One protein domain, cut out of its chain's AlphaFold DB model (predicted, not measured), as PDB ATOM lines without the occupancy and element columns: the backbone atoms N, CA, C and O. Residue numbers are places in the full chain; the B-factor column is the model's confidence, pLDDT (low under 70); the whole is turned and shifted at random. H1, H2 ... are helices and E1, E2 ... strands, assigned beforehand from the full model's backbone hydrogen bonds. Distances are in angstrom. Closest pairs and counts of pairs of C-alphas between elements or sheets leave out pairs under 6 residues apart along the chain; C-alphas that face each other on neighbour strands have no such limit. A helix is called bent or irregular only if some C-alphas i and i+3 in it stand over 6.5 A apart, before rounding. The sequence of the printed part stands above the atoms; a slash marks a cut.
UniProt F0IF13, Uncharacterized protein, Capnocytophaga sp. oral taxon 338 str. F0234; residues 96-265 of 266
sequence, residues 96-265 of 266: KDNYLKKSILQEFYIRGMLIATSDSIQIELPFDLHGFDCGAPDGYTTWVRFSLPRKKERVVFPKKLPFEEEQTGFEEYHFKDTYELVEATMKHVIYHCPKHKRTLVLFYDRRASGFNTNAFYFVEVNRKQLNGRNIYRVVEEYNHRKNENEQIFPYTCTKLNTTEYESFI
ATOM      1  N   LYS A  96     -15.399  -6.065  -6.100       93.44
ATOM      2  CA  LYS A  96     -16.565  -5.999  -5.193       93.44
ATOM      3  C   LYS A  96     -17.855  -5.532  -5.874       93.44
ATOM      4  O   LYS A  96     -18.944  -5.947  -5.485       93.44
ATOM      5  N   ASP A  97     -17.756  -4.670  -6.882       93.19
ATOM      6  CA  ASP A  97     -18.926  -4.026  -7.481       93.19
ATOM      7  C   ASP A  97     -19.592  -4.916  -8.545       93.19
ATOM      8  O   ASP A  97     -19.187  -4.964  -9.708       93.19
ATOM      9  N   ASN A  98     -20.656  -5.617  -8.148       91.62
ATOM     10  CA  ASN A  98     -21.408  -6.510  -9.035       91.62
ATOM     11  C   ASN A  98     -22.081  -5.806 -10.221       91.62
ATOM     12  O   ASN A  98     -22.304  -6.449 -11.249       91.62
ATOM     13  N   TYR A  99     -22.416  -4.520 -10.093       92.25
ATOM     14  CA  TYR A  99     -23.000  -3.753 -11.192       92.25
ATOM     15  C   TYR A  99     -21.951  -3.534 -12.283       92.25
ATOM     16  O   TYR A  99     -22.201  -3.854 -13.445       92.25
ATOM     17  N   LEU A 100     -20.742  -3.105 -11.910       93.69
ATOM     18  CA  LEU A 100     -19.649  -2.905 -12.863       93.69
ATOM     19  C   LEU A 100     -19.169  -4.224 -13.476       93.69
ATOM     20  O   LEU A 100     -18.975  -4.289 -14.692       93.69
ATOM     21  N   LYS A 101     -19.090  -5.296 -12.672       93.06
ATOM     22  CA  LYS A 101     -18.740  -6.650 -13.137       93.06
ATOM     23  C   LYS A 101     -19.652  -7.174 -14.236       93.06
ATOM     24  O   LYS A 101     -19.221  -8.033 -14.987       93.06
ATOM     25  N   LYS A 102     -20.902  -6.720 -14.314       90.56
ATOM     26  CA  LYS A 102     -21.884  -7.171 -15.316       90.56
ATOM     27  C   LYS A 102     -22.162  -6.116 -16.387       90.56
ATOM     28  O   LYS A 102     -23.024  -6.319 -17.236       90.56
ATOM     29  N   SER A 103     -21.471  -4.981 -16.325       91.75
ATOM     30  CA  SER A 103     -21.694  -3.854 -17.223       91.75
ATOM     31  C   SER A 103     -20.793  -3.903 -18.454       91.75
ATOM     32  O   SER A 103     -19.788  -4.605 -18.496       91.75
ATOM     33  N   ILE A 104     -21.109  -3.051 -19.425       90.81
ATOM     34  CA  ILE A 104     -20.263  -2.755 -20.588       90.81
ATOM     35  C   ILE A 104     -18.923  -2.081 -20.230       90.81
ATOM     36  O   ILE A 104     -18.052  -1.968 -21.084       90.81
ATOM     37  N   LEU A 105     -18.728  -1.659 -18.974       93.00
ATOM     38  CA  LEU A 105     -17.479  -1.077 -18.469       93.00
ATOM     39  C   LEU A 105     -16.591  -2.105 -17.740       93.00
ATOM     40  O   LEU A 105     -15.675  -1.728 -17.014       93.00
ATOM     41  N   GLN A 106     -16.858  -3.404 -17.904       92.56
ATOM     42  CA  GLN A 106     -16.154  -4.476 -17.195       92.56
ATOM     43  C   GLN A 106     -14.624  -4.419 -17.377       92.56
ATOM     44  O   GLN A 106     -13.911  -4.527 -16.385       92.56
ATOM     45  N   GLU A 107     -14.114  -4.202 -18.597       90.69
ATOM     46  CA  GLU A 107     -12.659  -4.096 -18.842       90.69
ATOM     47  C   GLU A 107     -12.035  -2.880 -18.160       90.69
ATOM     48  O   GLU A 107     -10.989  -2.988 -17.523       90.69
ATOM     49  N   PHE A 108     -12.715  -1.734 -18.227       93.25
ATOM     50  CA  PHE A 108     -12.295  -0.510 -17.547       93.25
ATOM     51  C   PHE A 108     -12.206  -0.743 -16.036       93.25
ATOM     52  O   PHE A 108     -11.266  -0.289 -15.389       93.25
ATOM     53  N   TYR A 109     -13.148  -1.504 -15.475       93.75
ATOM     54  CA  TYR A 109     -13.155  -1.836 -14.057       93.75
ATOM     55  C   TYR A 109     -12.055  -2.827 -13.657       93.75
ATOM     56  O   TYR A 109     -11.408  -2.638 -12.626       93.75
ATOM     57  N   ILE A 110     -11.819  -3.867 -14.465       92.38
ATOM     58  CA  ILE A 110     -10.729  -4.833 -14.243       92.38
ATOM     59  C   ILE A 110      -9.390  -4.091 -14.172       92.38
ATOM     60  O   ILE A 110      -8.639  -4.289 -13.219       92.38
ATOM     61  N   ARG A 111      -9.160  -3.175 -15.117       91.56
ATOM     62  CA  ARG A 111      -7.894  -2.453 -15.310       91.56
ATOM     63  C   ARG A 111      -7.750  -1.190 -14.455       91.56
ATOM     64  O   ARG A 111      -6.803  -0.434 -14.637       91.56
ATOM     65  N   GLY A 112      -8.690  -0.938 -13.540       92.12
ATOM     66  CA  GLY A 112      -8.626   0.192 -12.606       92.12
ATOM     67  C   GLY A 112      -8.815   1.571 -13.248       92.12
ATOM     68  O   GLY A 112      -8.393   2.563 -12.671       92.12
ATOM     69  N   MET A 113      -9.439   1.648 -14.427       93.44
ATOM     70  CA  MET A 113      -9.688   2.897 -15.174       93.44
ATOM     71  C   MET A 113     -10.963   3.623 -14.742       93.44
ATOM     72  O   MET A 113     -11.365   4.621 -15.341       93.44
ATOM     73  N   LEU A 114     -11.646   3.093 -13.730       95.12
ATOM     74  CA  LEU A 114     -12.821   3.721 -13.164       95.12
ATOM     75  C   LEU A 114     -12.954   3.445 -11.674       95.12
ATOM     76  O   LEU A 114     -12.528   2.406 -11.164       95.12
ATOM     77  N   ILE A 115     -13.627   4.372 -11.006       93.50
ATOM     78  CA  ILE A 115     -14.078   4.264  -9.624       93.50
ATOM     79  C   ILE A 115     -15.566   4.592  -9.625       93.50
ATOM     80  O   ILE A 115     -16.012   5.502 -10.321       93.50
ATOM     81  N   ALA A 116     -16.367   3.853  -8.863       92.50
ATOM     82  CA  ALA A 116     -17.791   4.130  -8.764       92.50
ATOM     83  C   ALA A 116     -18.210   4.434  -7.328       92.50
ATOM     84  O   ALA A 116     -17.826   3.743  -6.387       92.50
ATOM     85  N   THR A 117     -19.039   5.462  -7.191       91.19
ATOM     86  CA  THR A 117     -19.737   5.836  -5.959       91.19
ATOM     87  C   THR A 117     -21.193   5.360  -6.027       91.19
ATOM     88  O   THR A 117     -21.565   4.615  -6.940       91.19
ATOM     89  N   SER A 118     -22.032   5.766  -5.068       88.94
ATOM     90  CA  SER A 118     -23.487   5.547  -5.106       88.94
ATOM     91  C   SER A 118     -24.144   6.165  -6.341       88.94
ATOM     92  O   SER A 118     -25.056   5.569  -6.912       88.94
ATOM     93  N   ASP A 119     -23.648   7.326  -6.775       92.94
ATOM     94  CA  ASP A 119     -24.349   8.190  -7.731       92.94
ATOM     95  C   ASP A 119     -23.592   8.391  -9.046       92.94
ATOM     96  O   ASP A 119     -24.174   8.830 -10.043       92.94
ATOM     97  N   SER A 120     -22.308   8.032  -9.095       95.31
ATOM     98  CA  SER A 120     -21.458   8.279 -10.261       95.31
ATOM     99  C   SER A 120     -20.473   7.149 -10.542       95.31
ATOM    100  O   SER A 120     -20.099   6.390  -9.650       95.31
ATOM    101  N   ILE A 121     -20.054   7.057 -11.800       97.44
ATOM    102  CA  ILE A 121     -18.926   6.251 -12.262       97.44
ATOM    103  C   ILE A 121     -17.918   7.242 -12.833       97.44
ATOM    104  O   ILE A 121     -18.168   7.834 -13.882       97.44
ATOM    105  N   GLN A 122     -16.826   7.454 -12.116       97.56
ATOM    106  CA  GLN A 122     -15.732   8.335 -12.501       97.56
ATOM    107  C   GLN A 122     -14.746   7.531 -13.339       97.56
ATOM    108  O   GLN A 122     -14.337   6.447 -12.928       97.56
ATOM    109  N   ILE A 123     -14.420   8.030 -14.526       97.56
ATOM    110  CA  ILE A 123     -13.538   7.372 -15.487       97.56
ATOM    111  C   ILE A 123     -12.366   8.305 -15.768       97.56
ATOM    112  O   ILE A 123     -12.565   9.493 -16.029       97.56
ATOM    113  N   GLU A 124     -11.167   7.738 -15.741       97.00
ATOM    114  CA  GLU A 124      -9.916   8.426 -16.038       97.00
ATOM    115  C   GLU A 124      -9.106   7.572 -17.009       97.00
ATOM    116  O   GLU A 124      -8.765   6.423 -16.717       97.00
ATOM    117  N   LEU A 125      -8.848   8.128 -18.192       95.62
ATOM    118  CA  LEU A 125      -8.175   7.437 -19.284       95.62
ATOM    119  C   LEU A 125      -6.904   8.202 -19.661       95.62
ATOM    120  O   LEU A 125      -7.019   9.318 -20.172       95.62
ATOM    121  N   PRO A 126      -5.712   7.628 -19.433       93.44
ATOM    122  CA  PRO A 126      -4.484   8.141 -20.020       93.44
ATOM    123  C   PRO A 126      -4.411   7.725 -21.487       93.44
ATOM    124  O   PRO A 126      -4.650   6.558 -21.806       93.44
ATOM    125  N   PHE A 127      -4.073   8.669 -22.355       91.69
ATOM    126  CA  PHE A 127      -3.859   8.474 -23.782       91.69
ATOM    127  C   PHE A 127      -2.463   8.938 -24.193       91.69
ATOM    128  O   PHE A 127      -1.969   9.952 -23.701       91.69
ATOM    129  N   ASP A 128      -1.878   8.214 -25.136       85.88
ATOM    130  CA  ASP A 128      -0.548   8.444 -25.697       85.88
ATOM    131  C   ASP A 128      -0.534   8.106 -27.205       85.88
ATOM    132  O   ASP A 128      -1.489   7.531 -27.744       85.88
ATOM    133  N   LEU A 129       0.521   8.517 -27.904       77.81
ATOM    134  CA  LEU A 129       0.763   8.359 -29.341       77.81
ATOM    135  C   LEU A 129       1.771   7.214 -29.624       77.81
ATOM    136  O   LEU A 129       2.583   7.288 -30.539       77.81
ATOM    137  N   HIS A 130       1.688   6.089 -28.913       63.56
ATOM    138  CA  HIS A 130       2.680   5.001 -29.021       63.56
ATOM    139  C   HIS A 130       2.521   4.038 -30.215       63.56
ATOM    140  O   HIS A 130       3.133   2.969 -30.269       63.56
ATOM    141  N   GLY A 131       1.666   4.356 -31.187       56.47
ATOM    142  CA  GLY A 131       1.277   3.410 -32.241       56.47
ATOM    143  C   GLY A 131       2.412   2.885 -33.132       56.47
ATOM    144  O   GLY A 131       2.319   1.772 -33.659       56.47
ATOM    145  N   PHE A 132       3.477   3.672 -33.334       52.62
ATOM    146  CA  PHE A 132       4.441   3.436 -34.420       52.62
ATOM    147  C   PHE A 132       5.877   3.145 -33.988       52.62
ATOM    148  O   PHE A 132       6.586   2.474 -34.744       52.62
ATOM    149  N   ASP A 133       6.291   3.577 -32.800       53.59
ATOM    150  CA  ASP A 133       7.680   3.512 -32.327       53.59
ATOM    151  C   ASP A 133       8.000   2.264 -31.485       53.59
ATOM    152  O   ASP A 133       9.036   2.198 -30.826       53.59
ATOM    153  N   CYS A 134       7.123   1.255 -31.534       58.59
ATOM    154  CA  CYS A 134       7.232   0.024 -30.746       58.59
ATOM    155  C   CYS A 134       7.159   0.260 -29.224       58.59
ATOM    156  O   CYS A 134       7.692  -0.550 -28.463       58.59
ATOM    157  N   GLY A 135       6.476   1.324 -28.784       56.25
ATOM    158  CA  GLY A 135       6.303   1.647 -27.367       56.25
ATOM    159  C   GLY A 135       7.470   2.441 -26.790       56.25
ATOM    160  O   GLY A 135       7.771   2.299 -25.602       56.25
ATOM    161  N   ALA A 136       8.155   3.242 -27.615       61.94
ATOM    162  CA  ALA A 136       9.138   4.179 -27.086       61.94
ATOM    163  C   ALA A 136       8.404   5.243 -26.249       61.94
ATOM    164  O   ALA A 136       7.310   5.642 -26.630       61.94
ATOM    165  N   PRO A 137       8.942   5.673 -25.093       60.00
ATOM    166  CA  PRO A 137       8.254   6.603 -24.201       60.00
ATOM    167  C   PRO A 137       7.853   7.897 -24.917       60.00
ATOM    168  O   PRO A 137       8.709   8.604 -25.450       60.00
ATOM    169  N   ASP A 138       6.565   8.228 -24.878       66.62
ATOM    170  CA  ASP A 138       6.048   9.468 -25.404       66.62
ATOM    171  C   ASP A 138       6.392  10.543 -24.394       66.62
ATOM    172  O   ASP A 138       6.224  10.384 -23.182       66.62
ATOM    173  N   GLY A 139       6.835  11.682 -24.911       78.94
ATOM    174  CA  GLY A 139       7.054  12.875 -24.104       78.94
ATOM    175  C   GLY A 139       5.772  13.471 -23.524       78.94
ATOM    176  O   GLY A 139       5.853  14.489 -22.840       78.94
ATOM    177  N   TYR A 140       4.609  12.888 -23.834       85.50
ATOM    178  CA  TYR A 140       3.294  13.430 -23.535       85.50
ATOM    179  C   TYR A 140       2.336  12.338 -23.067       85.50
ATOM    180  O   TYR A 140       2.279  11.242 -23.617       85.50
ATOM    181  N   THR A 141       1.512  12.670 -22.083       90.88
ATOM    182  CA  THR A 141       0.325  11.892 -21.719       90.88
ATOM    183  C   THR A 141      -0.868  12.825 -21.709       90.88
ATOM    184  O   THR A 141      -0.836  13.857 -21.047       90.88
ATOM    185  N   THR A 142      -1.927  12.457 -22.425       93.25
ATOM    186  CA  THR A 142      -3.211  13.160 -22.397       93.25
ATOM    187  C   THR A 142      -4.182  12.402 -21.504       93.25
ATOM    188  O   THR A 142      -4.665  11.326 -21.852       93.25
ATOM    189  N   TRP A 143      -4.507  12.964 -20.353       96.19
ATOM    190  CA  TRP A 143      -5.536  12.462 -19.456       96.19
ATOM    191  C   TRP A 143      -6.900  12.991 -19.871       96.19
ATOM    192  O   TRP A 143      -7.099  14.198 -19.979       96.19
ATOM    193  N   VAL A 144      -7.867  12.090 -20.048       97.88
ATOM    194  CA  VAL A 144      -9.274  12.445 -20.258       97.88
ATOM    195  C   VAL A 144     -10.097  11.899 -19.099       97.88
ATOM    196  O   VAL A 144     -10.145  10.687 -18.864       97.88
ATOM    197  N   ARG A 145     -10.777  12.801 -18.389       98.44
ATOM    198  CA  ARG A 145     -11.575  12.489 -17.199       98.44
ATOM    199  C   ARG A 145     -13.024  12.883 -17.405       98.44
ATOM    200  O   ARG A 145     -13.326  13.984 -17.860       98.44
ATOM    201  N   PHE A 146     -13.942  11.992 -17.058       98.38
ATOM    202  CA  PHE A 146     -15.377  12.265 -17.118       98.38
ATOM    203  C   PHE A 146     -16.139  11.391 -16.127       98.38
ATOM    204  O   PHE A 146     -15.610  10.446 -15.547       98.38
ATOM    205  N   SER A 147     -17.411  11.717 -15.908       97.81
ATOM    206  CA  SER A 147     -18.272  10.969 -14.993       97.81
ATOM    207  C   SER A 147     -19.590  10.599 -15.650       97.81
ATOM    208  O   SER A 147     -20.257  11.432 -16.264       97.81
ATOM    209  N   LEU A 148     -19.987   9.341 -15.487       97.12
ATOM    210  CA  LEU A 148     -21.294   8.846 -15.901       97.12
ATOM    211  C   LEU A 148     -22.226   8.774 -14.689       97.12
ATOM    212  O   LEU A 148     -21.781   8.418 -13.595       97.12
ATOM    213  N   PRO A 149     -23.528   9.056 -14.855       94.81
ATOM    214  CA  PRO A 149     -24.485   8.850 -13.782       94.81
ATOM    215  C   PRO A 149     -24.622   7.354 -13.489       94.81
ATOM    216  O   PRO A 149     -24.861   6.550 -14.397       94.81
ATOM    217  N   ARG A 150     -24.550   6.976 -12.214       92.75
ATOM    218  CA  ARG A 150     -24.833   5.603 -11.805       92.75
ATOM    219  C   ARG A 150     -26.342   5.392 -11.760       92.75
ATOM    220  O   ARG A 150     -27.074   6.081 -11.053       92.75
ATOM    221  N   LYS A 151     -26.830   4.439 -12.550       88.56
ATOM    222  CA  LYS A 151     -28.243   4.028 -12.568       88.56
ATOM    223  C   LYS A 151     -28.357   2.592 -12.078       88.56
ATOM    224  O   LYS A 151     -27.422   1.818 -12.238       88.56
ATOM    225  N   LYS A 152     -29.508   2.232 -11.500       81.06
ATOM    226  CA  LYS A 152     -29.716   0.915 -10.871       81.06
ATOM    227  C   LYS A 152     -29.550  -0.258 -11.844       81.06
ATOM    228  O   LYS A 152     -28.988  -1.276 -11.467       81.06
ATOM    229  N   GLU A 153     -30.033  -0.118 -13.077       84.88
ATOM    230  CA  GLU A 153     -30.198  -1.258 -13.992       84.88
ATOM    231  C   GLU A 153     -29.044  -1.439 -14.982       84.88
ATOM    232  O   GLU A 153     -28.627  -2.562 -15.250       84.88
ATOM    233  N   ARG A 154     -28.531  -0.344 -15.554       89.31
ATOM    234  CA  ARG A 154     -27.493  -0.386 -16.594       89.31
ATOM    235  C   ARG A 154     -26.696   0.906 -16.663       89.31
ATOM    236  O   ARG A 154     -27.140   1.937 -16.157       89.31
ATOM    237  N   VAL A 155     -25.535   0.848 -17.305       92.50
ATOM    238  CA  VAL A 155     -24.744   2.039 -17.639       92.50
ATOM    239  C   VAL A 155     -25.490   2.830 -18.710       92.50
ATOM    240  O   VAL A 155     -26.001   2.257 -19.674       92.50
ATOM    241  N   VAL A 156     -25.582   4.146 -18.523       92.06
ATOM    242  CA  VAL A 156     -26.239   5.055 -19.465       92.06
ATOM    243  C   VAL A 156     -25.269   6.161 -19.842       92.06
ATOM    244  O   VAL A 156     -24.759   6.872 -18.981       92.06
ATOM    245  N   PHE A 157     -25.065   6.320 -21.144       95.44
ATOM    246  CA  PHE A 157     -24.265   7.389 -21.722       95.44
ATOM    247  C   PHE A 157     -25.162   8.604 -22.010       95.44
ATOM    248  O   PHE A 157     -26.092   8.491 -22.816       95.44
ATOM    249  N   PRO A 158     -24.971   9.742 -21.315       96.88
ATOM    250  CA  PRO A 158     -25.819  10.917 -21.489       96.88
ATOM    251  C   PRO A 158     -25.569  11.616 -22.834       96.88
ATOM    252  O   PRO A 158     -24.484  11.571 -23.391       96.88
ATOM    253  N   LYS A 159     -26.560  12.351 -23.353       98.06
ATOM    254  CA  LYS A 159     -26.394  13.114 -24.611       98.06
ATOM    255  C   LYS A 159     -25.296  14.180 -24.541       98.06
ATOM    256  O   LYS A 159     -24.738  14.555 -25.570       98.06
ATOM    257  N   LYS A 160     -25.056  14.702 -23.341       98.31
ATOM    258  CA  LYS A 160     -24.056  15.714 -23.021       98.31
ATOM    259  C   LYS A 160     -23.218  15.172 -21.877       98.31
ATOM    260  O   LYS A 160     -23.785  14.786 -20.854       98.31
ATOM    261  N   LEU A 161     -21.909  15.117 -22.070       98.50
ATOM    262  CA  LEU A 161     -20.978  14.540 -21.109       98.50
ATOM    263  C   LEU A 161     -19.866  15.554 -20.821       98.50
ATOM    264  O   LEU A 161     -18.986  15.724 -21.665       98.50
ATOM    265  N   PRO A 162     -19.918  16.249 -19.672       98.50
ATOM    266  CA  PRO A 162     -18.814  17.082 -19.222       98.50
ATOM    267  C   PRO A 162     -17.545  16.247 -19.081       98.50
ATOM    268  O   PRO A 162     -17.594  15.120 -18.577       98.50
ATOM    269  N   PHE A 163     -16.427  16.810 -19.515       98.69
ATOM    270  CA  PHE A 163     -15.121  16.190 -19.393       98.69
ATOM    271  C   PHE A 163     -14.045  17.233 -19.113       98.69
ATOM    272  O   PHE A 163     -14.233  18.437 -19.307       98.69
ATOM    273  N   GLU A 164     -12.915  16.723 -18.665       98.62
ATOM    274  CA  GLU A 164     -11.678  17.448 -18.452       98.62
ATOM    275  C   GLU A 164     -10.577  16.746 -19.244       98.62
ATOM    276  O   GLU A 164     -10.516  15.513 -19.265       98.62
ATOM    277  N   GLU A 165      -9.750  17.534 -19.921       98.00
ATOM    278  CA  GLU A 165      -8.545  17.075 -20.601       98.00
ATOM    279  C   GLU A 165      -7.344  17.784 -19.989       98.00
ATOM    280  O   GLU A 165      -7.356  19.006 -19.828       98.00
ATOM    281  N   GLU A 166      -6.317  17.011 -19.672       96.88
ATOM    282  CA  GLU A 166      -5.042  17.503 -19.174       96.88
ATOM    283  C   GLU A 166      -3.926  16.795 -19.930       96.88
ATOM    284  O   GLU A 166      -3.848  15.569 -19.904       96.88
ATOM    285  N   GLN A 167      -3.062  17.550 -20.595       93.81
ATOM    286  CA  GLN A 167      -1.825  17.012 -21.136       93.81
ATOM    287  C   GLN A 167      -0.679  17.335 -20.185       93.81
ATOM    288  O   GLN A 167      -0.514  18.483 -19.777       93.81
ATOM    289  N   THR A 168       0.121  16.321 -19.873       90.69
ATOM    290  CA  THR A 168       1.354  16.422 -19.085       90.69
ATOM    291  C   THR A 168       2.536  16.017 -19.955       90.69
ATOM    292  O   THR A 168       2.383  15.113 -20.782       90.69
ATOM    293  N   GLY A 169       3.708  16.624 -19.769       87.81
ATOM    294  CA  GLY A 169       4.878  16.338 -20.599       87.81
ATOM    295  C   GLY A 169       5.724  17.576 -20.865       87.81
ATOM    296  O   GLY A 169       5.865  18.434 -20.001       87.81
ATOM    297  N   PHE A 170       6.265  17.688 -22.078       81.44
ATOM    298  CA  PHE A 170       7.030  18.877 -22.484       81.44
ATOM    299  C   PHE A 170       6.163  20.129 -22.680       81.44
ATOM    300  O   PHE A 170       6.641  21.244 -22.490       81.44
ATOM    301  N   GLU A 171       4.895  19.947 -23.055       84.75
ATOM    302  CA  GLU A 171       3.897  21.010 -23.170       84.75
ATOM    303  C   GLU A 171       2.655  20.600 -22.394       84.75
ATOM    304  O   GLU A 171       2.037  19.567 -22.675       84.75
ATOM    305  N   GLU A 172       2.303  21.433 -21.422       93.19
ATOM    306  CA  GLU A 172       1.195  21.182 -20.520       93.19
ATOM    307  C   GLU A 172       0.014  22.073 -20.867       93.19
ATOM    308  O   GLU A 172       0.149  23.277 -21.106       93.19
ATOM    309  N   TYR A 173      -1.173  21.483 -20.864       95.00
ATOM    310  CA  TYR A 173      -2.405  22.248 -20.936       95.00
ATOM    311  C   TYR A 173      -3.512  21.532 -20.188       95.00
ATOM    312  O   TYR A 173      -3.494  20.318 -19.998       95.00
ATOM    313  N   HIS A 174      -4.525  22.304 -19.820       97.38
ATOM    314  CA  HIS A 174      -5.715  21.794 -19.171       97.38
ATOM    315  C   HIS A 174      -6.936  22.558 -19.663       97.38
ATOM    316  O   HIS A 174      -6.931  23.793 -19.710       97.38
ATOM    317  N   PHE A 175      -8.011  21.844 -19.980       98.06
ATOM    318  CA  PHE A 175      -9.297  22.471 -20.249       98.06
ATOM    319  C   PHE A 175     -10.475  21.574 -19.880       98.06
ATOM    320  O   PHE A 175     -10.364  20.361 -19.721       98.06
ATOM    321  N   LYS A 176     -11.646  22.207 -19.776       98.62
ATOM    322  CA  LYS A 176     -12.930  21.540 -19.559       98.62
ATOM    323  C   LYS A 176     -13.878  21.899 -20.681       98.62
ATOM    324  O   LYS A 176     -13.947  23.057 -21.095       98.62
ATOM    325  N   ASP A 177     -14.641  20.917 -21.132       98.44
ATOM    326  CA  ASP A 177     -15.730  21.136 -22.075       98.44
ATOM    327  C   ASP A 177     -16.775  20.020 -21.931       98.44
ATOM    328  O   ASP A 177     -16.813  19.277 -20.950       98.44
ATOM    329  N   THR A 178     -17.695  19.928 -22.880       98.50
ATOM    330  CA  THR A 178     -18.772  18.954 -22.910       98.50
ATOM    331  C   THR A 178     -18.777  18.242 -24.249       98.50
ATOM    332  O   THR A 178     -18.931  18.852 -25.309       98.50
ATOM    333  N   TYR A 179     -18.679  16.921 -24.202       98.31
ATOM    334  CA  TYR A 179     -18.932  16.089 -25.362       98.31
ATOM    335  C   TYR A 179     -20.415  16.056 -25.720       98.31
ATOM    336  O   TYR A 179     -21.297  16.057 -24.857       98.31
ATOM    337  N   GLU A 180     -20.684  15.915 -27.010       97.88
ATOM    338  CA  GLU A 180     -21.978  15.531 -27.549       97.88
ATOM    339  C   GLU A 180     -21.955  14.062 -27.950       97.88
ATOM    340  O   GLU A 180     -21.036  13.611 -28.638       97.88
ATOM    341  N   LEU A 181     -22.976  13.312 -27.539       97.31
ATOM    342  CA  LEU A 181     -23.127  11.924 -27.954       97.31
ATOM    343  C   LEU A 181     -23.387  11.863 -29.463       97.31
ATOM    344  O   LEU A 181     -24.380  12.411 -29.952       97.31
ATOM    345  N   VAL A 182     -22.504  11.184 -30.191       96.12
ATOM    346  CA  VAL A 182     -22.656  10.911 -31.626       96.12
ATOM    347  C   VAL A 182     -23.392   9.592 -31.820       96.12
ATOM    348  O   VAL A 182     -24.379   9.544 -32.549       96.12
ATOM    349  N   GLU A 183     -22.938   8.539 -31.144       95.19
ATOM    350  CA  GLU A 183     -23.505   7.197 -31.256       95.19
ATOM    351  C   GLU A 183     -23.282   6.408 -29.961       95.19
ATOM    352  O   GLU A 183     -22.217   6.494 -29.361       95.19
ATOM    353  N   ALA A 184     -24.271   5.622 -29.535       94.19
ATOM    354  CA  ALA A 184     -24.122   4.632 -28.470       94.19
ATOM    355  C   ALA A 184     -24.834   3.342 -28.878       94.19
ATOM    356  O   ALA A 184     -26.033   3.342 -29.160       94.19
ATOM    357  N   THR A 185     -24.095   2.238 -28.882       91.88
ATOM    358  CA  THR A 185     -24.596   0.896 -29.195       91.88
ATOM    359  C   THR A 185     -24.218  -0.079 -28.081       91.88
ATOM    360  O   THR A 185     -23.634   0.310 -27.077       91.88
ATOM    361  N   MET A 186     -24.517  -1.369 -28.251       86.81
ATOM    362  CA  MET A 186     -24.012  -2.421 -27.356       86.81
ATOM    363  C   MET A 186     -22.538  -2.774 -27.600       86.81
ATOM    364  O   MET A 186     -21.985  -3.576 -26.856       86.81
ATOM    365  N   LYS A 187     -21.905  -2.216 -28.641       88.31
ATOM    366  CA  LYS A 187     -20.509  -2.510 -29.009       88.31
ATOM    367  C   LYS A 187     -19.563  -1.359 -28.696       88.31
ATOM    368  O   LYS A 187     -18.415  -1.604 -28.336       88.31
ATOM    369  N   HIS A 188     -20.040  -0.125 -28.843       92.38
ATOM    370  CA  HIS A 188     -19.218   1.060 -28.658       92.38
ATOM    371  C   HIS A 188     -20.041   2.303 -28.291       92.38
ATOM    372  O   HIS A 188     -21.271   2.315 -28.412       92.38
ATOM    373  N   VAL A 189     -19.342   3.367 -27.900       95.31
ATOM    374  CA  VAL A 189     -19.855   4.740 -27.821       95.31
ATOM    375  C   VAL A 189     -18.884   5.705 -28.491       95.31
ATOM    376  O   VAL A 189     -17.671   5.529 -28.404       95.31
ATOM    377  N   ILE A 190     -19.436   6.716 -29.161       96.50
ATOM    378  CA  ILE A 190     -18.708   7.812 -29.797       96.50
ATOM    379  C   ILE A 190     -19.232   9.125 -29.230       96.50
ATOM    380  O   ILE A 190     -20.424   9.436 -29.324       96.50
ATOM    381  N   TYR A 191     -18.315   9.912 -28.692       97.88
ATOM    382  CA  TYR A 191     -18.535  11.270 -28.223       97.88
ATOM    383  C   TYR A 191     -17.681  12.238 -29.019       97.88
ATOM    384  O   TYR A 191     -16.549  11.919 -29.366       97.88
ATOM    385  N   HIS A 192     -18.204  13.433 -29.277       97.75
ATOM    386  CA  HIS A 192     -17.472  14.464 -29.999       97.75
ATOM    387  C   HIS A 192     -17.655  15.843 -29.362       97.75
ATOM    388  O   HIS A 192     -18.774  16.243 -29.046       97.75
ATOM    389  N   CYS A 193     -16.558  16.577 -29.187       97.50
ATOM    390  CA  CYS A 193     -16.528  17.963 -28.741       97.50
ATOM    391  C   CYS A 193     -16.175  18.850 -29.948       97.50
ATOM    392  O   CYS A 193     -15.021  18.842 -30.382       97.50
ATOM    393  N   PRO A 194     -17.131  19.625 -30.500       94.44
ATOM    394  CA  PRO A 194     -16.884  20.442 -31.688       94.44
ATOM    395  C   PRO A 194     -15.866  21.565 -31.474       94.44
ATOM    396  O   PRO A 194     -15.071  21.839 -32.367       94.44
ATOM    397  N   LYS A 195     -15.882  22.208 -30.299       96.06
ATOM    398  CA  LYS A 195     -15.047  23.381 -30.005       96.06
ATOM    399  C   LYS A 195     -13.556  23.039 -30.019       96.06
ATOM    400  O   LYS A 195     -12.779  23.755 -30.636       96.06
ATOM    401  N   HIS A 196     -13.185  21.930 -29.381       95.94
ATOM    402  CA  HIS A 196     -11.803  21.444 -29.312       95.94
ATOM    403  C   HIS A 196     -11.503  20.336 -30.336       95.94
ATOM    404  O   HIS A 196     -10.425  19.751 -30.310       95.94
ATOM    405  N   LYS A 197     -12.456  20.012 -31.224       95.19
ATOM    406  CA  LYS A 197     -12.356  18.933 -32.226       95.19
ATOM    407  C   LYS A 197     -11.840  17.607 -31.651       95.19
ATOM    408  O   LYS A 197     -10.978  16.945 -32.228       95.19
ATOM    409  N   ARG A 198     -12.363  17.230 -30.487       95.56
ATOM    410  CA  ARG A 198     -11.993  15.994 -29.789       95.56
ATOM    411  C   ARG A 198     -13.037  14.923 -30.025       95.56
ATOM    412  O   ARG A 198     -14.229  15.213 -29.919       95.56
ATOM    413  N   THR A 199     -12.621  13.698 -30.323       96.38
ATOM    414  CA  THR A 199     -13.540  12.558 -30.439       96.38
ATOM    415  C   THR A 199     -13.071  11.412 -29.560       96.38
ATOM    416  O   THR A 199     -11.993  10.870 -29.775       96.38
ATOM    417  N   LEU A 200     -13.906  11.022 -28.601       96.69
ATOM    418  CA  LEU A 200     -13.684   9.864 -27.744       96.69
ATOM    419  C   LEU A 200     -14.477   8.674 -28.284       96.69
ATOM    420  O   LEU A 200     -15.690   8.771 -28.490       96.69
ATOM    421  N   VAL A 201     -13.800   7.544 -28.462       94.56
ATOM    422  CA  VAL A 201     -14.408   6.283 -28.888       94.56
ATOM    423  C   VAL A 201     -14.071   5.207 -27.871       94.56
ATOM    424  O   VAL A 201     -12.899   4.929 -27.633       94.56
ATOM    425  N   LEU A 202     -15.094   4.583 -27.288       93.88
ATOM    426  CA  LEU A 202     -14.929   3.466 -26.355       93.88
ATOM    427  C   LEU A 202     -15.577   2.214 -26.940       93.88
ATOM    428  O   LEU A 202     -16.759   2.239 -27.282       93.88
ATOM    429  N   PHE A 203     -14.829   1.118 -27.008       90.88
ATOM    430  CA  PHE A 203     -15.318  -0.213 -27.357       90.88
ATOM    431  C   PHE A 203     -15.485  -1.053 -26.088       90.88
ATOM    432  O   PHE A 203     -14.618  -1.055 -25.218       90.88
ATOM    433  N   TYR A 204     -16.583  -1.800 -25.978       84.62
ATOM    434  CA  TYR A 204     -16.853  -2.619 -24.783       84.62
ATOM    435  C   TYR A 204     -16.345  -4.053 -24.902       84.62
ATOM    436  O   TYR A 204     -16.061  -4.692 -23.894       84.62
ATOM    437  N   ASP A 205     -16.227  -4.557 -26.131       73.94
ATOM    438  CA  ASP A 205     -15.676  -5.877 -26.416       73.94
ATOM    439  C   ASP A 205     -14.379  -5.719 -27.209       73.94
ATOM    440  O   ASP A 205     -14.372  -5.176 -28.317       73.94
ATOM    441  N   ARG A 206     -13.289  -6.231 -26.633       64.62
ATOM    442  CA  ARG A 206     -11.952  -6.254 -27.238       64.62
ATOM    443  C   ARG A 206     -11.947  -7.003 -28.579       64.62
ATOM    444  O   ARG A 206     -11.216  -6.646 -29.494       64.62
ATOM    445  N   ARG A 207     -12.826  -7.999 -28.748       61.12
ATOM    446  CA  ARG A 207     -12.986  -8.728 -30.020       61.12
ATOM    447  C   ARG A 207     -13.792  -7.957 -31.057       61.12
ATOM    448  O   ARG A 207     -13.599  -8.173 -32.246       61.12
ATOM    449  N   ALA A 208     -14.699  -7.082 -30.623       50.03
ATOM    450  CA  ALA A 208     -15.477  -6.249 -31.537       50.03
ATOM    451  C   ALA A 208     -14.648  -5.095 -32.099       50.03
ATOM    452  O   ALA A 208     -14.937  -4.622 -33.194       50.03
ATOM    453  N   SER A 209     -13.651  -4.647 -31.339       49.88
ATOM    454  CA  SER A 209     -12.672  -3.688 -31.809       49.88
ATOM    455  C   SER A 209     -11.720  -4.397 -32.792       49.88
ATOM    456  O   SER A 209     -11.515  -3.904 -33.886       49.88
ATOM    457  N   GLY A 210     -11.260  -5.621 -32.512       52.62
ATOM    458  CA  GLY A 210     -10.180  -6.224 -33.313       52.62
ATOM    459  C   GLY A 210      -8.830  -5.557 -33.015       52.62
ATOM    460  O   GLY A 210      -7.870  -5.699 -33.767       52.62
ATOM    461  N   PHE A 211      -8.778  -4.822 -31.899       63.59
ATOM    462  CA  PHE A 211      -7.674  -3.989 -31.451       63.59
ATOM    463  C   PHE A 211      -7.236  -4.416 -30.056       63.59
ATOM    464  O   PHE A 211      -8.026  -4.919 -29.253       63.59
ATOM    465  N   ASN A 212      -5.975  -4.141 -29.737       68.56
ATOM    466  CA  ASN A 212      -5.455  -4.420 -28.408       68.56
ATOM    467  C   ASN A 212      -6.020  -3.459 -27.347       68.56
ATOM    468  O   ASN A 212      -6.043  -3.861 -26.188       68.56
ATOM    469  N   THR A 213      -6.570  -2.293 -27.739       79.50
ATOM    470  CA  THR A 213      -7.206  -1.305 -26.846       79.50
ATOM    471  C   THR A 213      -8.731  -1.191 -26.993       79.50
ATOM    472  O   THR A 213      -9.326  -1.456 -28.042       79.50
ATOM    473  N   ASN A 214      -9.364  -0.738 -25.909       86.94
ATOM    474  CA  ASN A 214     -10.795  -0.460 -25.793       86.94
ATOM    475  C   ASN A 214     -11.130   1.041 -25.865       86.94
ATOM    476  O   ASN A 214     -12.310   1.390 -25.802       86.94
ATOM    477  N   ALA A 215     -10.140   1.929 -25.986       91.38
ATOM    478  CA  ALA A 215     -10.373   3.369 -26.051       91.38
ATOM    479  C   ALA A 215      -9.443   4.057 -27.055       91.38
ATOM    480  O   ALA A 215      -8.228   3.864 -27.018       91.38
ATOM    481  N   PHE A 216     -10.033   4.903 -27.897       91.62
ATOM    482  CA  PHE A 216      -9.335   5.752 -28.858       91.62
ATOM    483  C   PHE A 216      -9.725   7.207 -28.645       91.62
ATOM    484  O   PHE A 216     -10.904   7.521 -28.428       91.62
ATOM    485  N   TYR A 217      -8.736   8.085 -28.760       93.81
ATOM    486  CA  TYR A 217      -8.919   9.515 -28.623       93.81
ATOM    487  C   TYR A 217      -8.376  10.253 -29.834       93.81
ATOM    488  O   TYR A 217      -7.183  10.245 -30.098       93.81
ATOM    489  N   PHE A 218      -9.262  10.873 -30.604       92.38
ATOM    490  CA  PHE A 218      -8.890  11.571 -31.824       92.38
ATOM    491  C   PHE A 218      -8.859  13.077 -31.586       92.38
ATOM    492  O   PHE A 218      -9.847  13.660 -31.124       92.38
ATOM    493  N   VAL A 219      -7.747  13.695 -31.968       90.69
ATOM    494  CA  VAL A 219      -7.527  15.143 -31.939       90.69
ATOM    495  C   VAL A 219      -7.660  15.735 -33.342       90.69
ATOM    496  O   VAL A 219      -7.422  15.053 -34.334       90.69
ATOM    497  N   GLU A 220      -8.081  16.997 -33.434       89.69
ATOM    498  CA  GLU A 220      -8.274  17.726 -34.701       89.69
ATOM    499  C   GLU A 220      -9.240  17.073 -35.711       89.69
ATOM    500  O   GLU A 220      -9.223  17.376 -36.905       89.69
ATOM    501  N   VAL A 221     -10.170  16.243 -35.233       87.75
ATOM    502  CA  VAL A 221     -11.174  15.589 -36.082       87.75
ATOM    503  C   VAL A 221     -12.508  16.319 -36.008       87.75
ATOM    504  O   VAL A 221     -13.040  16.567 -34.932       87.75
ATOM    505  N   ASN A 222     -13.112  16.618 -37.156       88.00
ATOM    506  CA  ASN A 222     -14.448  17.205 -37.230       88.00
ATOM    507  C   ASN A 222     -15.545  16.152 -37.023       88.00
ATOM    508  O   ASN A 222     -15.447  15.019 -37.494       88.00
ATOM    509  N   ARG A 223     -16.682  16.577 -36.460       82.94
ATOM    510  CA  ARG A 223     -17.854  15.734 -36.148       82.94
ATOM    511  C   ARG A 223     -18.261  14.714 -37.219       82.94
ATOM    512  O   ARG A 223     -18.719  13.630 -36.889       82.94
ATOM    513  N   LYS A 224     -18.190  15.078 -38.503       82.19
ATOM    514  CA  LYS A 224     -18.669  14.226 -39.609       82.19
ATOM    515  C   LYS A 224     -17.668  13.144 -40.022       82.19
ATOM    516  O   LYS A 224     -18.053  12.233 -40.750       82.19
ATOM    517  N   GLN A 225     -16.413  13.248 -39.585       84.50
ATOM    518  CA  GLN A 225     -15.340  12.349 -40.004       84.50
ATOM    519  C   GLN A 225     -15.389  10.995 -39.286       84.50
ATOM    520  O   GLN A 225     -14.925  10.021 -39.865       84.50
ATOM    521  N   LEU A 226     -15.996  10.893 -38.094       86.75
ATOM    522  CA  LEU A 226     -16.103   9.638 -37.334       86.75
ATOM    523  C   LEU A 226     -17.548   9.358 -36.910       86.75
ATOM    524  O   LEU A 226     -18.224  10.210 -36.337       86.75
ATOM    525  N   ASN A 227     -18.035   8.157 -37.214       87.88
ATOM    526  CA  ASN A 227     -19.346   7.640 -36.814       87.88
ATOM    527  C   ASN A 227     -19.354   6.100 -36.869       87.88
ATOM    528  O   ASN A 227     -18.405   5.489 -37.361       87.88
ATOM    529  N   GLY A 228     -20.432   5.448 -36.425       84.69
ATOM    530  CA  GLY A 228     -20.495   3.984 -36.383       84.69
ATOM    531  C   GLY A 228     -20.326   3.284 -37.733       84.69
ATOM    532  O   GLY A 228     -19.923   2.123 -37.762       84.69
ATOM    533  N   ARG A 229     -20.567   3.971 -38.862       87.50
ATOM    534  CA  ARG A 229     -20.405   3.379 -40.204       87.50
ATOM    535  C   ARG A 229     -18.951   3.264 -40.643       87.50
ATOM    536  O   ARG A 229     -18.669   2.447 -41.513       87.50
ATOM    537  N   ASN A 230     -18.052   4.092 -40.112       88.00
ATOM    538  CA  ASN A 230     -16.652   4.106 -40.542       88.00
ATOM    539  C   ASN A 230     -15.647   3.864 -39.417       88.00
ATOM    540  O   ASN A 230     -14.500   3.575 -39.731       88.00
ATOM    541  N   ILE A 231     -16.050   3.929 -38.144       87.62
ATOM    542  CA  ILE A 231     -15.104   3.844 -37.029       87.62
ATOM    543  C   ILE A 231     -14.304   2.537 -37.024       87.62
ATOM    544  O   ILE A 231     -13.097   2.574 -36.839       87.62
ATOM    545  N   TYR A 232     -14.935   1.397 -37.312       87.50
ATOM    546  CA  TYR A 232     -14.230   0.111 -37.376       87.50
ATOM    547  C   TYR A 232     -13.161   0.102 -38.475       87.50
ATOM    548  O   TYR A 232     -12.042  -0.326 -38.224       87.50
ATOM    549  N   ARG A 233     -13.475   0.660 -39.654       85.50
ATOM    550  CA  ARG A 233     -12.523   0.777 -40.765       85.50
ATOM    551  C   ARG A 233     -11.374   1.728 -40.435       85.50
ATOM    552  O   ARG A 233     -10.231   1.381 -40.673       85.50
ATOM    553  N   VAL A 234     -11.664   2.905 -39.871       84.31
ATOM    554  CA  VAL A 234     -10.633   3.901 -39.515       84.31
ATOM    555  C   VAL A 234      -9.615   3.310 -38.544       84.31
ATOM    556  O   VAL A 234      -8.413   3.507 -38.698       84.31
ATOM    557  N   VAL A 235     -10.094   2.571 -37.544       81.56
ATOM    558  CA  VAL A 235      -9.203   1.963 -36.561       81.56
ATOM    559  C   VAL A 235      -8.453   0.754 -37.162       81.56
ATOM    560  O   VAL A 235      -7.284   0.540 -36.851       81.56
ATOM    561  N   GLU A 236      -9.059   0.015 -38.099       79.69
ATOM    562  CA  GLU A 236      -8.397  -1.065 -38.856       79.69
ATOM    563  C   GLU A 236      -7.282  -0.533 -39.781       79.69
ATOM    564  O   GLU A 236      -6.187  -1.096 -39.833       79.69
ATOM    565  N   GLU A 237      -7.520   0.586 -40.471       77.75
ATOM    566  CA  GLU A 237      -6.542   1.261 -41.337       77.75
ATOM    567  C   GLU A 237      -5.320   1.758 -40.545       77.75
ATOM    568  O   GLU A 237      -4.181   1.560 -40.986       77.75
ATOM    569  N   TYR A 238      -5.549   2.331 -39.354       74.62
ATOM    570  CA  TYR A 238      -4.495   2.687 -38.397       74.62
ATOM    571  C   TYR A 238      -3.622   1.472 -38.050       74.62
ATOM    572  O   TYR A 238      -2.400   1.513 -38.186       74.62
ATOM    573  N   ASN A 239      -4.259   0.361 -37.689       69.38
ATOM    574  CA  ASN A 239      -3.595  -0.873 -37.283       69.38
ATOM    575  C   ASN A 239      -2.663  -1.460 -38.340       69.38
ATOM    576  O   ASN A 239      -1.558  -1.912 -38.040       69.38
ATOM    577  N   HIS A 240      -3.121  -1.495 -39.589       66.62
ATOM    578  CA  HIS A 240      -2.354  -2.103 -40.670       66.62
ATOM    579  C   HIS A 240      -1.289  -1.170 -41.245       66.62
ATOM    580  O   HIS A 240      -0.662  -1.531 -42.241       66.62
ATOM    581  N   ARG A 241      -1.089   0.016 -40.646       64.06
ATOM    582  CA  ARG A 241      -0.226   1.080 -41.179       64.06
ATOM    583  C   ARG A 241      -0.556   1.390 -42.647       64.06
ATOM    584  O   ARG A 241       0.320   1.737 -43.429       64.06
ATOM    585  N   LYS A 242      -1.829   1.210 -43.023       54.41
ATOM    586  CA  LYS A 242      -2.350   1.405 -44.386       54.41
ATOM    587  C   LYS A 242      -2.919   2.805 -44.592       54.41
ATOM    588  O   LYS A 242      -3.416   3.105 -45.673       54.41
ATOM    589  N   ASN A 243      -2.869   3.654 -43.566       53.31
ATOM    590  CA  ASN A 243      -3.236   5.053 -43.702       53.31
ATOM    591  C   ASN A 243      -2.181   5.785 -44.536       53.31
ATOM    592  O   ASN A 243      -1.222   6.332 -44.009       53.31
ATOM    593  N   GLU A 244      -2.401   5.816 -45.850       47.56
ATOM    594  CA  GLU A 244      -1.745   6.755 -46.771       47.56
ATOM    595  C   GLU A 244      -2.181   8.208 -46.482       47.56
ATOM    596  O   GLU A 244      -1.483   9.158 -46.823       47.56
ATOM    597  N   ASN A 245      -3.327   8.388 -45.807       50.59
ATOM    598  CA  ASN A 245      -3.772   9.670 -45.272       50.59
ATOM    599  C   ASN A 245      -3.261   9.843 -43.835       50.59
ATOM    600  O   ASN A 245      -3.918   9.435 -42.878       50.59
ATOM    601  N   GLU A 246      -2.130  10.524 -43.684       52.81
ATOM    602  CA  GLU A 246      -1.489  10.891 -42.406       52.81
ATOM    603  C   GLU A 246      -2.350  11.792 -41.481       52.81
ATOM    604  O   GLU A 246      -1.891  12.257 -40.442       52.81
ATOM    605  N   GLN A 247      -3.602  12.096 -41.835       55.12
ATOM    606  CA  GLN A 247      -4.383  13.156 -41.186       55.12
ATOM    607  C   GLN A 247      -5.200  12.733 -39.959       55.12
ATOM    608  O   GLN A 247      -5.690  13.612 -39.253       55.12
ATOM    609  N   ILE A 248      -5.408  11.436 -39.693       68.44
ATOM    610  CA  ILE A 248      -6.225  10.987 -38.549       68.44
ATOM    611  C   ILE A 248      -5.488   9.887 -37.783       68.44
ATOM    612  O   ILE A 248      -5.661   8.700 -38.056       68.44
ATOM    613  N   PHE A 249      -4.700  10.297 -36.791       77.50
ATOM    614  CA  PHE A 249      -4.038   9.396 -35.851       77.50
ATOM    615  C   PHE A 249      -4.696   9.493 -34.470       77.50
ATOM    616  O   PHE A 249      -4.711  10.576 -33.881       77.50
ATOM    617  N   PRO A 250      -5.289   8.400 -33.952       87.19
ATOM    618  CA  PRO A 250      -5.809   8.394 -32.597       87.19
ATOM    619  C   PRO A 250      -4.692   8.190 -31.581       87.19
ATOM    620  O   PRO A 250      -3.794   7.375 -31.783       87.19
ATOM    621  N   TYR A 251      -4.834   8.841 -30.438       88.88
ATOM    622  CA  TYR A 251      -4.139   8.450 -29.226       88.88
ATOM    623  C   TYR A 251      -4.828   7.210 -28.649       88.88
ATOM    624  O   TYR A 251      -6.057   7.057 -28.742       88.88
ATOM    625  N   THR A 252      -4.055   6.317 -28.041       88.00
ATOM    626  CA  THR A 252      -4.556   5.059 -27.475       88.00
ATOM    627  C   THR A 252      -4.346   5.001 -25.977       88.00
ATOM    628  O   THR A 252      -3.417   5.593 -25.450       88.00
ATOM    629  N   CYS A 253      -5.229   4.294 -25.268       88.06
ATOM    630  CA  CYS A 253      -5.049   4.091 -23.837       88.06
ATOM    631  C   CYS A 253      -4.196   2.848 -23.581       88.06
ATOM    632  O   CYS A 253      -4.707   1.726 -23.687       88.06
ATOM    633  N   THR A 254      -2.924   3.036 -23.213       76.75
ATOM    634  CA  THR A 254      -1.964   1.938 -22.992       76.75
ATOM    635  C   THR A 254      -2.427   0.941 -21.932       76.75
ATOM    636  O   THR A 254      -2.340  -0.269 -22.135       76.75
ATOM    637  N   LYS A 255      -3.037   1.400 -20.834       81.81
ATOM    638  CA  LYS A 255      -3.561   0.488 -19.796       81.81
ATOM    639  C   LYS A 255      -4.717  -0.388 -20.281       81.81
ATOM    640  O   LYS A 255      -4.917  -1.485 -19.761       81.81
ATOM    641  N   LEU A 256      -5.469   0.073 -21.278       84.81
ATOM    642  CA  LEU A 256      -6.485  -0.728 -21.962       84.81
ATOM    643  C   LEU A 256      -5.905  -1.549 -23.120       84.81
ATOM    644  O   LEU A 256      -6.614  -2.405 -23.634       84.81
ATOM    645  N   ASN A 257      -4.650  -1.300 -23.506       76.81
ATOM    646  CA  ASN A 257      -3.938  -1.948 -24.605       76.81
ATOM    647  C   ASN A 257      -3.239  -3.261 -24.193       76.81
ATOM    648  O   ASN A 257      -3.047  -4.145 -25.025       76.81
ATOM    649  N   THR A 258      -2.851  -3.410 -22.919       76.94
ATOM    650  CA  THR A 258      -2.047  -4.563 -22.470       76.94
ATOM    651  C   THR A 258      -2.808  -5.883 -22.579       76.94
ATOM    652  O   THR A 258      -3.989  -5.975 -22.224       76.94
ATOM    653  N   THR A 259      -2.142  -6.926 -23.074       76.94
ATOM    654  CA  THR A 259      -2.757  -8.250 -23.247       76.94
ATOM    655  C   THR A 259      -2.690  -9.080 -21.979       76.94
ATOM    656  O   THR A 259      -3.612  -9.844 -21.705       76.94
ATOM    657  N   GLU A 260      -1.635  -8.857 -21.215       86.75
ATOM    658  CA  GLU A 260      -1.232  -9.550 -20.012       86.75
ATOM    659  C   GLU A 260      -2.047  -9.034 -18.826       86.75
ATOM    660  O   GLU A 260      -1.963  -7.865 -18.437       86.75
ATOM    661  N   TYR A 261      -2.884  -9.903 -18.261       90.94
ATOM    662  CA  TYR A 261      -3.680  -9.595 -17.080       90.94
ATOM    663  C   TYR A 261      -2.865  -9.669 -15.781       90.94
ATOM    664  O   TYR A 261      -3.327  -9.183 -14.752       90.94
ATOM    665  N   GLU A 262      -1.656 -10.226 -15.825       91.19
ATOM    666  CA  GLU A 262      -0.725 -10.348 -14.701       91.19
ATOM    667  C   GLU A 262      -0.490  -9.008 -13.994       91.19
ATOM    668  O   GLU A 262      -0.486  -8.960 -12.768       91.19
ATOM    669  N   SER A 263      -0.385  -7.905 -14.746       87.31
ATOM    670  CA  SER A 263      -0.140  -6.562 -14.199       87.31
ATOM    671  C   SER A 263      -1.309  -5.973 -13.399       87.31
ATOM    672  O   SER A 263      -1.208  -4.847 -12.917       87.31
ATOM    673  N   PHE A 264      -2.442  -6.673 -13.323       89.38
ATOM    674  CA  PHE A 264      -3.653  -6.217 -12.633       89.38
ATOM    675  C   PHE A 264      -4.075  -7.151 -11.490       89.38
ATOM    676  O   PHE A 264      -5.221  -7.076 -11.038       89.38
ATOM    677  N   ILE A 265      -3.187  -8.051 -11.067       87.50
ATOM    678  CA  ILE A 265      -3.370  -8.896  -9.885       87.50
ATOM    679  C   ILE A 265      -2.717  -8.179  -8.699       87.50
ATOM    680  O   ILE A 265      -1.584  -7.716  -8.814       87.50
TER     681      ILE A 265
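AT A GLANCE: This is residues 96 to 265 of the 266 residues of an uncharacterized protein of Capnocytophaga sp. oral taxon 338 str. F0234 (UniProt F0IF13). One antiparallel sheet of nine strands folds back on itself into a trough, like part of a barrel, with E1 to E4 facing E6 to E9 and the long, bent E5 as the hinge; it is only partly closed, where the end of E2 meets E9. Short helices lie round it: H1 and H2 near E1, H3 and H4 by the E6 to E9 leaf, H5 after E9, and H6 away from the sheet. The 170 printed residues run H1 H2 E1 E2 E3 E4 E5 E6 E7 H3 E8 H4 E9 H5 H6, mixed helices and strands, and E1 to E9 is also the sheet's order. The whole is compact, with a radius of gyration of the C-alphas of 15.5 A and spans of 46 by 38 by 34 A.

IN THESE COORDINATES: H1, residues 98 to 101, begins at C-alpha 98 (-21.408, -6.510, -9.035). H2 is residues 106 to 110, E1 114 to 116, E2 120 to 127 at 22.2 A, E3 140 to 149 at 29.8 A and E4 160 to 169 at 29.0 A. E5, residues 173 to 184, spans 29.0 A, from C-alpha 173 (-2.405, 22.248, -20.936). E6 is 188 to 193, E7 198 to 203, H3 206 to 209, E8 215 to 218, H4 231 to 239 at 12.4 A, E9 250 to 252 and H5 254 to 257. H6, residues 261 to 264, ends at C-alpha 264 (-3.653, -6.217, -12.633).

HOW THE PARTS SIT: The sheet is strongly twisted and curled, a folded sheet of two leaves, and E1 to E7 form a meander, each strand the antiparallel neighbour of the one before. N 122 and O 115 of E2 and E1 are 2.8 A apart, and N 143 and O 166 of E3 and E4 2.7 A, within hydrogen-bond range. E5 bends by 63 degrees at residue 176, pairing with E4 over 173 to 180 (N 179 and O 161, 2.8 A) and with E6 over 180 to 184 (N 180 and O 192, 2.8 A). For E8 and E9, N 251 and O 217 are 2.8 A apart. The closest C-alphas of E2 and E9, Phe 127 and Thr 252, are 5.1 A apart. H2 is on the sheet, over none of its strands, at a height of 5.8 A; H3, H4 and H5 only graze it. H1 and H2 only just touch, only at the corner, at Leu 100 and Gln 106, C-alphas 5.8 A apart. In H2 and H4 every O i to N i+4 pair is within hydrogen-bond range; H1, H3, H5 and H6 are too short for one.

THE WHOLE: The C-alphas farthest apart, Ser 118 and Glu 244, are 47.0 A from each other. The printed part has no cut; the links E2 to E3 and E8 to H4 are long. Mean pLDDT of the printed part is 86.0, with residues 130 to 138, 206 to 212 and 239 to 248 under 70.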